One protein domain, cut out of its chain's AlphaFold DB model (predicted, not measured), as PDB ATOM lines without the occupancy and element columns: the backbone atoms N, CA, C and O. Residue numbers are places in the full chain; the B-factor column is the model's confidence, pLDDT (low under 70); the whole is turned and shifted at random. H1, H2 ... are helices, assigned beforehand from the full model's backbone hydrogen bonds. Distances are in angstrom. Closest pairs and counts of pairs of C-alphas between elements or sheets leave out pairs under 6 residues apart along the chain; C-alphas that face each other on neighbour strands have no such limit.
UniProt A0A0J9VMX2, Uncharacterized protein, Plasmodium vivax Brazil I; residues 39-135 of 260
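AT A GLANCE: This is residues 39 to 135 of the 260 residues of an uncharacterized protein of Plasmodium vivax Brazil I (UniProt A0A0J9VMX2). H4 and H5 form a hairpin, with H2 beside H5 and H6 folding back from it. H1 and H3 lie outermost. The printed part, 97 residues with six named helices, is all helix and compact: radius of gyration of the C-alphas 14.1 A, spans 37, 34 and 20 A.

HOW THE PARTS SIT: H2, residues 53 to 64, touches H5, residues 101 to 118, with residues 54 to 58 alone, closest at C-alphas 54 and 103, 6.6 A. H4, residues 79 to 94, forms a hairpin with H5 at a shallow tilt of 19 degrees. H6, residues 120 to 129, forms another, closest at C-alphas 116 and 123, 5.4 A. Each O i to N i+4 pair is within hydrogen-bond range in H2, H4 and H5; H6 has 4 of 6.

IN THESE COORDINATES: Find C-alpha 44 at (133.475, 70.941, 110.127), where H1, residues 44 to 47, begins. H3 is residues 68 to 74, and H5 runs 25.5 A. H6 ends at C-alpha 129, (114.851, 96.033, 120.574).

THE WHOLE: The printed part has no cut; residues 39 to 51 are under pLDDT 70.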
ATOM      1  N   TRP A  39     131.839  74.730 104.580       51.34
ATOM      2  CA  TRP A  39     133.244  74.536 104.236       51.34
ATOM      3  C   TRP A  39     133.548  73.040 104.186       51.34
ATOM      4  O   TRP A  39     133.265  72.294 105.135       51.34
ATOM      5  N   ASP A  40     134.123  72.592 103.076       51.88
ATOM      6  CA  ASP A  40     134.780  71.299 103.012       51.88
ATOM      7  C   ASP A  40     136.211  71.449 103.524       51.88
ATOM      8  O   ASP A  40     136.963  72.309 103.080       51.88
ATOM      9  N   THR A  41     136.567  70.558 104.449       54.59
ATOM     10  CA  THR A  41     137.878  70.363 105.090       54.59
ATOM     11  C   THR A  41     138.210  71.239 106.315       54.59
ATOM     12  O   THR A  41     138.010  72.447 106.366       54.59
ATOM     13  N   GLY A  42     138.673  70.566 107.379       53.59
ATOM     14  CA  GLY A  42     139.190  71.144 108.627       53.59
ATOM     15  C   GLY A  42     138.148  71.594 109.658       53.59
ATOM     16  O   GLY A  42     138.130  71.102 110.786       53.59
ATOM     17  N   GLU A  43     137.265  72.522 109.300       53.03
ATOM     18  CA  GLU A  43     136.502  73.306 110.288       53.03
ATOM     19  C   GLU A  43     135.147  72.704 110.671       53.03
ATOM     20  O   GLU A  43     134.710  72.859 111.815       53.03
ATOM     21  N   LYS A  44     134.565  71.876 109.785       51.62
ATOM     22  CA  LYS A  44     133.475  70.941 110.127       51.62
ATOM     23  C   LYS A  44     133.794  70.179 111.421       51.62
ATOM     24  O   LYS A  44     132.900  69.975 112.229       51.62
ATOM     25  N   ALA A  45     135.057  69.818 111.671       54.38
ATOM     26  CA  ALA A  45     135.455  69.057 112.856       54.38
ATOM     27  C   ALA A  45     135.296  69.819 114.191       54.38
ATOM     28  O   ALA A  45     135.068  69.170 115.209       54.38
ATOM     29  N   LYS A  46     135.366  71.163 114.210       59.66
ATOM     30  CA  LYS A  46     135.243  71.962 115.452       59.66
ATOM     31  C   LYS A  46     133.805  72.091 115.948       59.66
ATOM     32  O   LYS A  46     133.590  72.094 117.153       59.66
ATOM     33  N   CYS A  47     132.837  72.171 115.035       65.81
ATOM     34  CA  CYS A  47     131.415  72.238 115.385       65.81
ATOM     35  C   CYS A  47     130.704  70.867 115.336       65.81
ATOM     36  O   CYS A  47     129.560  70.777 115.769       65.81
ATOM     37  N   ASN A  48     131.338  69.794 114.827       58.28
ATOM     38  CA  ASN A  48     130.716  68.463 114.656       58.28
ATOM     39  C   ASN A  48     130.915  67.473 115.824       58.28
ATOM     40  O   ASN A  48     130.684  66.272 115.663       58.28
ATOM     41  N   SER A  49     131.298  67.914 117.017       55.47
ATOM     42  CA  SER A  49     131.486  67.012 118.159       55.47
ATOM     43  C   SER A  49     130.179  66.750 118.916       55.47
ATOM     44  O   SER A  49     129.862  67.484 119.836       55.47
ATOM     45  N   LYS A  50     129.430  65.686 118.570       58.38
ATOM     46  CA  LYS A  50     128.335  65.060 119.371       58.38
ATOM     47  C   LYS A  50     127.256  65.981 120.002       58.38
ATOM     48  O   LYS A  50     126.437  65.487 120.765       58.38
ATOM     49  N   SER A  51     127.220  67.269 119.678       64.00
ATOM     50  CA  SER A  51     126.330  68.257 120.282       64.00
ATOM     51  C   SER A  51     124.938  68.235 119.650       64.00
ATOM     52  O   SER A  51     124.759  67.768 118.514       64.00
ATOM     53  N   GLU A  52     123.953  68.723 120.405       75.94
ATOM     54  CA  GLU A  52     122.581  68.924 119.937       75.94
ATOM     55  C   GLU A  52     122.550  69.836 118.696       75.94
ATOM     56  O   GLU A  52     123.474  70.613 118.436       75.94
ATOM     57  N   GLU A  53     121.494  69.727 117.890       80.69
ATOM     58  CA  GLU A  53     121.361  70.449 116.616       80.69
ATOM     59  C   GLU A  53     121.521  71.970 116.772       80.69
ATOM     60  O   GLU A  53     122.235  72.607 115.990       80.69
ATOM     61  N   LEU A  54     120.944  72.537 117.836       84.06
ATOM     62  CA  LEU A  54     121.081  73.951 118.175       84.06
ATOM     63  C   LEU A  54     122.537  74.351 118.434       84.06
ATOM     64  O   LEU A  54     122.987  75.381 117.938       84.06
ATOM     65  N   ASP A  55     123.299  73.560 119.184       84.69
ATOM     66  CA  ASP A  55     124.692  73.897 119.486       84.69
ATOM     67  C   ASP A  55     125.570  73.848 118.233       84.69
ATOM     68  O   ASP A  55     126.434  74.709 118.049       84.69
ATOM     69  N   LYS A  56     125.307  72.905 117.320       83.12
ATOM     70  CA  LYS A  56     125.968  72.877 116.005       83.12
ATOM     71  C   LYS A  56     125.652  74.132 115.196       83.12
ATOM     72  O   LYS A  56     126.554  74.728 114.608       83.12
ATOM     73  N   MET A  57     124.383  74.536 115.162       84.81
ATOM     74  CA  MET A  57     123.950  75.745 114.466       84.81
ATOM     75  C   MET A  57     124.562  77.005 115.086       84.81
ATOM     76  O   MET A  57     125.082  77.851 114.362       84.81
ATOM     77  N   TRP A  58     124.550  77.116 116.414       88.62
ATOM     78  CA  TRP A  58     125.131  78.250 117.124       88.62
ATOM     79  C   TRP A  58     126.639  78.354 116.904       88.62
ATOM     80  O   TRP A  58     127.139  79.442 116.642       88.62
ATOM     81  N   CYS A  59     127.358  77.232 116.915       86.06
ATOM     82  CA  CYS A  59     128.791  77.209 116.625       86.06
ATOM     83  C   CYS A  59     129.109  77.785 115.231       86.06
ATOM     84  O   CYS A  59     130.029  78.592 115.084       86.06
ATOM     85  N   LYS A  60     128.303  77.452 114.210       84.94
ATOM     86  CA  LYS A  60     128.434  78.040 112.861       84.94
ATOM     87  C   LYS A  60     128.134  79.539 112.847       84.94
ATOM     88  O   LYS A  60     128.836  80.305 112.186       84.94
ATOM     89  N   ILE A  61     127.114  79.958 113.592       89.81
ATOM     90  CA  ILE A  61     126.752  81.366 113.754       89.81
ATOM     91  C   ILE A  61     127.905  82.146 114.396       89.81
ATOM     92  O   ILE A  61     128.336  83.154 113.847       89.81
ATOM     93  N   GLU A  62     128.447  81.678 115.521       88.44
ATOM     94  CA  GLU A  62     129.568  82.335 116.206       88.44
ATOM     95  C   GLU A  62     130.793  82.456 115.309       88.44
ATOM     96  O   GLU A  62     131.466  83.490 115.317       88.44
ATOM     97  N   TYR A  63     131.058  81.422 114.512       85.31
ATOM     98  CA  TYR A  63     132.138  81.436 113.540       85.31
ATOM     99  C   TYR A  63     131.925  82.505 112.463       85.31
ATOM    100  O   TYR A  63     132.787  83.365 112.275       85.31
ATOM    101  N   SER A  64     130.745  82.515 111.836       85.38
ATOM    102  CA  SER A  64     130.359  83.498 110.810       85.38
ATOM    103  C   SER A  64     130.420  84.936 111.328       85.38
ATOM    104  O   SER A  64     130.703  85.878 110.591       85.38
ATOM    105  N   LEU A  65     130.192  85.105 112.629       90.00
ATOM    106  CA  LEU A  65     130.157  86.389 113.313       90.00
ATOM    107  C   LEU A  65     131.479  86.779 113.994       90.00
ATOM    108  O   LEU A  65     131.535  87.814 114.670       90.00
ATOM    109  N   LYS A  66     132.551  85.988 113.845       86.62
ATOM    110  CA  LYS A  66     133.832  86.227 114.531       86.62
ATOM    111  C   LYS A  66     134.439  87.588 114.181       86.62
ATOM    112  O   LYS A  66     134.965  88.243 115.077       86.62
ATOM    113  N   GLY A  67     134.322  87.996 112.916       86.81
ATOM    114  CA  GLY A  67     134.858  89.246 112.365       86.81
ATOM    115  C   GLY A  67     133.852  90.399 112.286       86.81
ATOM    116  O   GLY A  67     134.021  91.307 111.475       86.81
ATOM    117  N   VAL A  68     132.749  90.348 113.046       91.69
ATOM    118  CA  VAL A  68     131.638  91.295 112.859       91.69
ATOM    119  C   VAL A  68     132.071  92.758 112.985       91.69
ATOM    120  O   VAL A  68     131.633  93.584 112.191       91.69
ATOM    121  N   ARG A  69     132.948  93.098 113.941       91.69
ATOM    122  CA  ARG A  69     133.369  94.491 114.175       91.69
ATOM    123  C   ARG A  69     134.295  94.978 113.069       91.69
ATOM    124  O   ARG A  69     134.194  96.122 112.637       91.69
ATOM    125  N   GLU A  70     135.157  94.100 112.583       91.69
ATOM    126  CA  GLU A  70     136.022  94.342 111.441       91.69
ATOM    127  C   GLU A  70     135.181  94.628 110.194       91.69
ATOM    128  O   GLU A  70     135.429  95.621 109.512       91.69
ATOM    129  N   TYR A  71     134.125  93.847 109.941       89.19
ATOM    130  CA  TYR A  71     133.216  94.093 108.819       89.19
ATOM    131  C   TYR A  71     132.461  95.419 108.949       89.19
ATOM    132  O   TYR A  71     132.347  96.149 107.965       89.19
ATOM    133  N   ILE A  72     131.989  95.779 110.148       92.38
ATOM    134  CA  ILE A  72     131.364  97.092 110.396       92.38
ATOM    135  C   ILE A  72     132.299  98.220 109.950       92.38
ATOM    136  O   ILE A  72     131.870  99.127 109.234       92.38
ATOM    137  N   ASN A  73     133.580  98.124 110.313       91.38
ATOM    138  CA  ASN A  73     134.586  99.119 109.961       91.38
ATOM    139  C   ASN A  73     134.896  99.131 108.457       91.38
ATOM    140  O   ASN A  73     134.861 100.198 107.847       91.38
ATOM    141  N   VAL A  74     135.154  97.964 107.852       90.31
ATOM    142  CA  VAL A  74     135.515  97.828 106.426       90.31
ATOM    143  C   VAL A  74     134.398  98.318 105.506       90.31
ATOM    144  O   VAL A  74     134.660  99.010 104.527       90.31
ATOM    145  N   PHE A  75     133.142  97.999 105.823       87.25
ATOM    146  CA  PHE A  75     131.987  98.407 105.018       87.25
ATOM    147  C   PHE A  75     131.396  99.758 105.445       87.25
ATOM    148  O   PHE A  75     130.347 100.169 104.932       87.25
ATOM    149  N   HIS A  76     132.052 100.451 106.383       90.00
ATOM    150  CA  HIS A  76     131.618 101.733 106.940       90.00
ATOM    151  C   HIS A  76     130.129 101.723 107.324       90.00
ATOM    152  O   HIS A  76     129.345 102.603 106.938       90.00
ATOM    153  N   VAL A  77     129.698 100.667 108.011       90.75
ATOM    154  CA  VAL A  77     128.327 100.530 108.511       90.75
ATOM    155  C   VAL A  77     128.265 101.209 109.873       90.75
ATOM    156  O   VAL A  77     129.143 101.020 110.704       90.75
ATOM    157  N   ASP A  78     127.235 102.017 110.113       93.88
ATOM    158  CA  ASP A  78     126.996 102.538 111.459       93.88
ATOM    159  C   ASP A  78     126.729 101.371 112.424       93.88
ATOM    160  O   ASP A  78     126.011 100.431 112.081       93.88
ATOM    161  N   ILE A  79     127.300 101.423 113.628       93.69
ATOM    162  CA  ILE A  79     127.237 100.303 114.571       93.69
ATOM    163  C   ILE A  79     125.804  99.973 115.008       93.69
ATOM    164  O   ILE A  79     125.486  98.798 115.195       93.69
ATOM    165  N   LYS A  80     124.917 100.973 115.117       94.19
ATOM    166  CA  LYS A  80     123.506 100.743 115.457       94.19
ATOM    167  C   LYS A  80     122.789 100.074 114.292       94.19
ATOM    168  O   LYS A  80     122.079  99.099 114.507       94.19
ATOM    169  N   ASN A  81     123.045 100.527 113.064       93.69
ATOM    170  CA  ASN A  81     122.511  99.874 111.868       93.69
ATOM    171  C   ASN A  81     123.016  98.430 111.725       93.69
ATOM    172  O   ASN A  81     122.237  97.543 111.406       93.69
ATOM    173  N   ALA A  82     124.296  98.169 111.993       93.75
ATOM    174  CA  ALA A  82     124.840  96.813 111.956       93.75
ATOM    175  C   ALA A  82     124.194  95.903 113.010       93.75
ATOM    176  O   ALA A  82     123.877  94.749 112.720       93.75
ATOM    177  N   ALA A  83     123.962  96.424 114.217       94.75
ATOM    178  CA  ALA A  83     123.278  95.685 115.267       94.75
ATOM    179  C   ALA A  83     121.805  95.416 114.911       94.75
ATOM    180  O   ALA A  83     121.326  94.301 115.119       94.75
ATOM    181  N   ASP A  84     121.119  96.379 114.288       95.31
ATOM    182  CA  ASP A  84     119.783  96.169 113.729       95.31
ATOM    183  C   ASP A  84     119.805  95.058 112.675       95.31
ATOM    184  O   ASP A  84     119.048  94.096 112.789       95.31
ATOM    185  N   TYR A  85     120.716  95.122 111.699       95.94
ATOM    186  CA  TYR A  85     120.854  94.087 110.673       95.94
ATOM    187  C   TYR A  85     121.016  92.701 111.306       95.94
ATOM    188  O   TYR A  85     120.296  91.774 110.932       95.94
ATOM    189  N   LEU A  86     121.888  92.569 112.310       96.00
ATOM    190  CA  LEU A  86     122.102  91.317 113.037       96.00
ATOM    191  C   LEU A  86     120.842  90.807 113.739       96.00
ATOM    192  O   LEU A  86     120.572  89.611 113.665       96.00
ATOM    193  N   ILE A  87     120.050  91.676 114.378       96.50
ATOM    194  CA  ILE A  87     118.775  91.287 115.006       96.50
ATOM    195  C   ILE A  87     117.871  90.587 113.983       96.50
ATOM    196  O   ILE A  87     117.423  89.460 114.211       96.50
ATOM    197  N   TYR A  88     117.645  91.221 112.832       96.75
ATOM    198  CA  TYR A  88     116.776  90.663 111.796       96.75
ATOM    199  C   TYR A  88     117.405  89.468 111.072       96.75
ATOM    200  O   TYR A  88     116.685  88.600 110.576       96.75
ATOM    201  N   TRP A  89     118.735  89.365 111.039       96.06
ATOM    202  CA  TRP A  89     119.416  88.163 110.562       96.06
ATOM    203  C   TRP A  89     119.184  86.983 111.514       96.06
ATOM    204  O   TRP A  89     118.774  85.913 111.066       96.06
ATOM    205  N   PHE A  90     119.313  87.184 112.831       95.81
ATOM    206  CA  PHE A  90     119.016  86.155 113.835       95.81
ATOM    207  C   PHE A  90     117.559  85.680 113.781       95.81
ATOM    208  O   PHE A  90     117.311  84.480 113.892       95.81
ATOM    209  N   TYR A  91     116.595  86.579 113.553       95.19
ATOM    210  CA  TYR A  91     115.206  86.177 113.295       95.19
ATOM    211  C   TYR A  91     115.082  85.288 112.049       95.19
ATOM    212  O   TYR A  91     114.314  84.330 112.044       95.19
ATOM    213  N   GLY A  92     115.869  85.562 111.007       92.44
ATOM    214  CA  GLY A  92     115.966  84.711 109.821       92.44
ATOM    215  C   GLY A  92     116.532  83.325 110.127       92.44
ATOM    216  O   GLY A  92     116.053  82.331 109.585       92.44
ATOM    217  N   GLN A  93     117.511  83.252 111.027       90.75
ATOM    218  CA  GLN A  93     118.119  81.997 111.454       90.75
ATOM    219  C   GLN A  93     117.153  81.121 112.261       90.75
ATOM    220  O   GLN A  93     117.083  79.924 111.995       90.75
ATOM    221  N   LEU A  94     116.350  81.705 113.154       89.50
ATOM    222  CA  LEU A  94     115.315  80.977 113.905       89.50
ATOM    223  C   LEU A  94     114.306  80.254 112.999       89.50
ATOM    224  O   LEU A  94     113.825  79.186 113.349       89.50
ATOM    225  N   ASN A  95     114.038  80.772 111.796       80.00
ATOM    226  CA  ASN A  95     113.132  80.131 110.833       80.00
ATOM    227  C   ASN A  95     113.643  78.803 110.270       80.00
ATOM    228  O   ASN A  95     112.888  78.100 109.598       80.00
ATOM    229  N   LYS A  96     114.932  78.516 110.465       80.62
ATOM    230  CA  LYS A  96     115.599  77.297 110.004       80.62
ATOM    231  C   LYS A  96     115.663  76.232 111.111       80.62
ATOM    232  O   LYS A  96     116.158  75.145 110.841       80.62
ATOM    233  N   MET A  97     115.210  76.547 112.329       75.50
ATOM    234  CA  MET A  97     115.218  75.642 113.481       75.50
ATOM    235  C   MET A  97     113.892  74.897 113.637       75.50
ATOM    236  O   MET A  97     112.846  75.380 113.201       75.50
ATOM    237  N   ASP A  98     113.941  73.753 114.321       72.56
ATOM    238  CA  ASP A  98     112.740  73.112 114.850       72.56
ATOM    239  C   ASP A  98     112.073  74.000 115.917       72.56
ATOM    240  O   ASP A  98     112.743  74.711 116.673       72.56
ATOM    241  N   TYR A  99     110.744  73.950 115.983       73.75
ATOM    242  CA  TYR A  99     109.897  74.803 116.821       73.75
ATOM    243  C   TYR A  99     109.840  74.351 118.289       73.75
ATOM    244  O   TYR A  99     108.904  74.692 119.015       73.75
ATOM    245  N   ASP A 100     110.839  73.596 118.744       85.44
ATOM    246  CA  ASP A 100     110.972  73.239 120.149       85.44
ATOM    247  C   ASP A 100     111.209  74.500 121.000       85.44
ATOM    248  O   ASP A 100     112.115  75.307 120.762       85.44
ATOM    249  N   VAL A 101     110.364  74.677 122.017       87.00
ATOM    250  CA  VAL A 101     110.347  75.876 122.867       87.00
ATOM    251  C   VAL A 101     111.667  76.044 123.626       87.00
ATOM    252  O   VAL A 101     112.133  77.176 123.795       87.00
ATOM    253  N   ASN A 102     112.299  74.946 124.053       88.56
ATOM    254  CA  ASN A 102     113.573  75.005 124.769       88.56
ATOM    255  C   ASN A 102     114.695  75.457 123.833       88.56
ATOM    256  O   ASN A 102     115.498  76.314 124.212       88.56
ATOM    257  N   ASN A 103     114.705  74.958 122.595       89.06
ATOM    258  CA  ASN A 103     115.647  75.380 121.567       89.06
ATOM    259  C   ASN A 103     115.495  76.869 121.229       89.06
ATOM    260  O   ASN A 103     116.494  77.590 121.193       89.06
ATOM    261  N   ILE A 104     114.265  77.362 121.059       91.38
ATOM    262  CA  ILE A 104     114.005  78.789 120.807       91.38
ATOM    263  C   ILE A 104     114.477  79.650 121.992       91.38
ATOM    264  O   ILE A 104     115.182  80.644 121.797       91.38
ATOM    265  N   ASN A 105     114.151  79.261 123.231       92.38
ATOM    266  CA  ASN A 105     114.597  79.979 124.429       92.38
ATOM    267  C   ASN A 105     116.132  80.013 124.533       92.38
ATOM    268  O   ASN A 105     116.739  81.063 124.761       92.38
ATOM    269  N   SER A 106     116.773  78.860 124.336       92.44
ATOM    270  CA  SER A 106     118.229  78.721 124.373       92.44
ATOM    271  C   SER A 106     118.897  79.580 123.294       92.44
ATOM    272  O   SER A 106     119.838  80.321 123.594       92.44
ATOM    273  N   PHE A 107     118.351  79.600 122.075       93.81
ATOM    274  CA  PHE A 107     118.811  80.484 121.004       93.81
ATOM    275  C   PHE A 107     118.717  81.964 121.398       93.81
ATOM    276  O   PHE A 107     119.700  82.698 121.289       93.81
ATOM    277  N   HIS A 108     117.574  82.413 121.923       94.81
ATOM    278  CA  HIS A 108     117.399  83.800 122.366       94.81
ATOM    279  C   HIS A 108     118.395  84.211 123.460       94.81
ATOM    280  O   HIS A 108     118.887  85.348 123.466       94.81
ATOM    281  N   ASN A 109     118.713  83.305 124.386       94.88
ATOM    282  CA  ASN A 109     119.701  83.555 125.436       94.88
ATOM    283  C   ASN A 109     121.117  83.656 124.868       94.88
ATOM    284  O   ASN A 109     121.848  84.586 125.212       94.88
ATOM    285  N   LYS A 110     121.473  82.770 123.934       95.38
ATOM    286  CA  LYS A 110     122.744  82.824 123.208       95.38
ATOM    287  C   LYS A 110     122.899  84.138 122.421       95.38
ATOM    288  O   LYS A 110     123.925  84.801 122.560       95.38
ATOM    289  N   VAL A 111     121.858  84.599 121.717       96.19
ATOM    290  CA  VAL A 111     121.852  85.907 121.021       96.19
ATOM    291  C   VAL A 111     122.011  87.080 121.989       96.19
ATOM    292  O   VAL A 111     122.802  87.989 121.741       96.19
ATOM    293  N   THR A 112     121.304  87.054 123.119       95.94
ATOM    294  CA  THR A 112     121.410  88.111 124.142       95.94
ATOM    295  C   THR A 112     122.829  88.201 124.701       95.94
ATOM    296  O   THR A 112     123.391  89.290 124.807       95.94
ATOM    297  N   ASN A 113     123.431  87.055 125.024       95.44
ATOM    298  CA  ASN A 113     124.810  86.991 125.498       95.44
ATOM    299  C   ASN A 113     125.782  87.506 124.436       95.44
ATOM    300  O   ASN A 113     126.635  88.336 124.745       95.44
ATOM    301  N   TYR A 114     125.601  87.088 123.181       95.31
ATOM    302  CA  TYR A 114     126.395  87.577 122.062       95.31
ATOM    303  C   TYR A 114     126.350  89.107 121.962       95.31
ATOM    304  O   TYR A 114     127.405  89.737 121.921       95.31
ATOM    305  N   PHE A 115     125.164  89.725 121.999       95.75
ATOM    306  CA  PHE A 115     125.046  91.184 121.961       95.75
ATOM    307  C   PHE A 115     125.693  91.861 123.170       95.75
ATOM    308  O   PHE A 115     126.451  92.811 122.993       95.75
ATOM    309  N   ASN A 116     125.474  91.346 124.380       94.44
ATOM    310  CA  ASN A 116     126.072  91.905 125.595       94.44
ATOM    311  C   ASN A 116     127.609  91.868 125.570       94.44
ATOM    312  O   ASN A 116     128.250  92.765 126.113       94.44
ATOM    313  N   THR A 117     128.200  90.845 124.949       93.88
ATOM    314  CA  THR A 117     129.656  90.698 124.836       93.88
ATOM    315  C   THR A 117     130.232  91.463 123.649       93.88
ATOM    316  O   THR A 117     131.296  92.068 123.761       93.88
ATOM    317  N   LYS A 118     129.570  91.421 122.489       93.31
ATOM    318  CA  LYS A 118     130.097  91.986 121.240       93.31
ATOM    319  C   LYS A 118     129.711  93.431 121.017       93.31
ATOM    320  O   LYS A 118     130.436  94.093 120.286       93.31
ATOM    321  N   PHE A 119     128.653  93.920 121.652       95.12
ATOM    322  CA  PHE A 119     128.146  95.291 121.557       95.12
ATOM    323  C   PHE A 119     127.753  95.833 122.946       95.12
ATOM    324  O   PHE A 119     126.612  96.270 123.129       95.12
ATOM    325  N   PRO A 120     128.655  95.794 123.952       95.62
ATOM    326  CA  PRO A 120     128.345  96.253 125.308       95.62
ATOM    327  C   PRO A 120     127.854  97.707 125.348       95.62
ATOM    328  O   PRO A 120     126.994  98.039 126.159       95.62
ATOM    329  N   GLU A 121     128.331  98.555 124.436       95.75
ATOM    330  CA  GLU A 121     127.929  99.956 124.293       95.75
ATOM    331  C   GLU A 121     126.469 100.140 123.838       95.75
ATOM    332  O   GLU A 121     125.896 101.209 124.036       95.75
ATOM    333  N   LEU A 122     125.849  99.106 123.255       96.12
ATOM    334  CA  LEU A 122     124.448  99.112 122.817       96.12
ATOM    335  C   LEU A 122     123.553  98.204 123.672       96.12
ATOM    336  O   LEU A 122     122.382  98.028 123.339       96.12
ATOM    337  N   LYS A 123     124.071  97.633 124.766       94.31
ATOM    338  CA  LYS A 123     123.396  96.608 125.579       94.31
ATOM    339  C   LYS A 123     121.933  96.937 125.896       94.31
ATOM    340  O   LYS A 123     121.049  96.137 125.599       94.31
ATOM    341  N   ASP A 124     121.663  98.109 126.464       92.88
ATOM    342  CA  ASP A 124     120.303  98.478 126.881       92.88
ATOM    343  C   ASP A 124     119.367  98.697 125.690       92.88
ATOM    344  O   ASP A 124     118.190  98.339 125.745       92.88
ATOM    345  N   GLN A 125     119.889  99.251 124.593       93.12
ATOM    346  CA  GLN A 125     119.135  99.438 123.357       93.12
ATOM    347  C   GLN A 125     118.785  98.083 122.727       93.12
ATOM    348  O   GLN A 125     117.634  97.852 122.363       93.12
ATOM    349  N   LEU A 126     119.755  97.170 122.634       94.19
ATOM    350  CA  LEU A 126     119.568  95.857 122.016       94.19
ATOM    351  C   LEU A 126     118.670  94.953 122.854       94.19
ATOM    352  O   LEU A 126     117.821  94.278 122.288       94.19
ATOM    353  N   ASN A 127     118.773  94.993 124.184       88.69
ATOM    354  CA  ASN A 127     117.886  94.222 125.058       88.69
ATOM    355  C   ASN A 127     116.423  94.686 124.986       88.69
ATOM    356  O   ASN A 127     115.529  93.881 125.230       88.69
ATOM    357  N   LYS A 128     116.171  95.957 124.648       89.81
ATOM    358  CA  LYS A 128     114.814  96.468 124.390       89.81
ATOM    359  C   LYS A 128     114.321  96.114 122.989       89.81
ATOM    360  O   LYS A 128     113.156  95.777 122.820       89.81
ATOM    361  N   LYS A 129     115.200  96.209 121.990       91.88
ATOM    362  CA  LYS A 129     114.851  96.033 120.574       91.88
ATOM    363  C   LYS A 129     114.740  94.568 120.146       91.88
ATOM    364  O   LYS A 129     113.925  94.224 119.291       91.88
ATOM    365  N   TYR A 130     115.571  93.697 120.714       94.94
ATOM    366  CA  TYR A 130     115.552  92.271 120.428       94.94
ATOM    367  C   TYR A 130     114.382  91.594 121.148       94.94
ATOM    368  O   TYR A 130     114.370  91.454 122.370       94.94
ATOM    369  N   ILE A 131     113.401  91.143 120.374       91.69
ATOM    370  CA  ILE A 131     112.200  90.484 120.870       91.69
ATOM    371  C   ILE A 131     112.455  88.979 120.996       91.69
ATOM    372  O   ILE A 131     112.759  88.294 120.018       91.69
ATOM    373  N   LYS A 132     112.271  88.456 122.210       92.19
ATOM    374  CA  LYS A 132     112.334  87.021 122.525       92.19
ATOM    375  C   LYS A 132     110.954  86.375 122.377       92.19
ATOM    376  O   LYS A 132     110.295  86.086 123.372       92.19
ATOM    377  N   SER A 133     110.480  86.234 121.141       89.31
ATOM    378  CA  SER A 133     109.162  85.651 120.861       89.31
ATOM    379  C   SER A 133     109.265  84.191 120.443       89.31
ATOM    380  O   SER A 133     109.974  83.854 119.502       89.31
ATOM    381  N   TYR A 134     108.461  83.341 121.080       88.06
ATOM    382  CA  TYR A 134     108.251  81.954 120.655       88.06
ATOM    383  C   TYR A 134     107.348  81.845 119.423       88.06
ATOM    384  O   TYR A 134     107.299  80.808 118.767       88.06
ATOM    385  N   ASN A 135     106.640  82.925 119.080       87.81
ATOM    386  CA  ASN A 135     105.871  82.989 117.854       87.81
ATOM    387  C   ASN A 135     106.806  83.349 116.693       87.81
ATOM    388  O   ASN A 135     107.028  84.516 116.374       87.81
TER     389      ASN A 135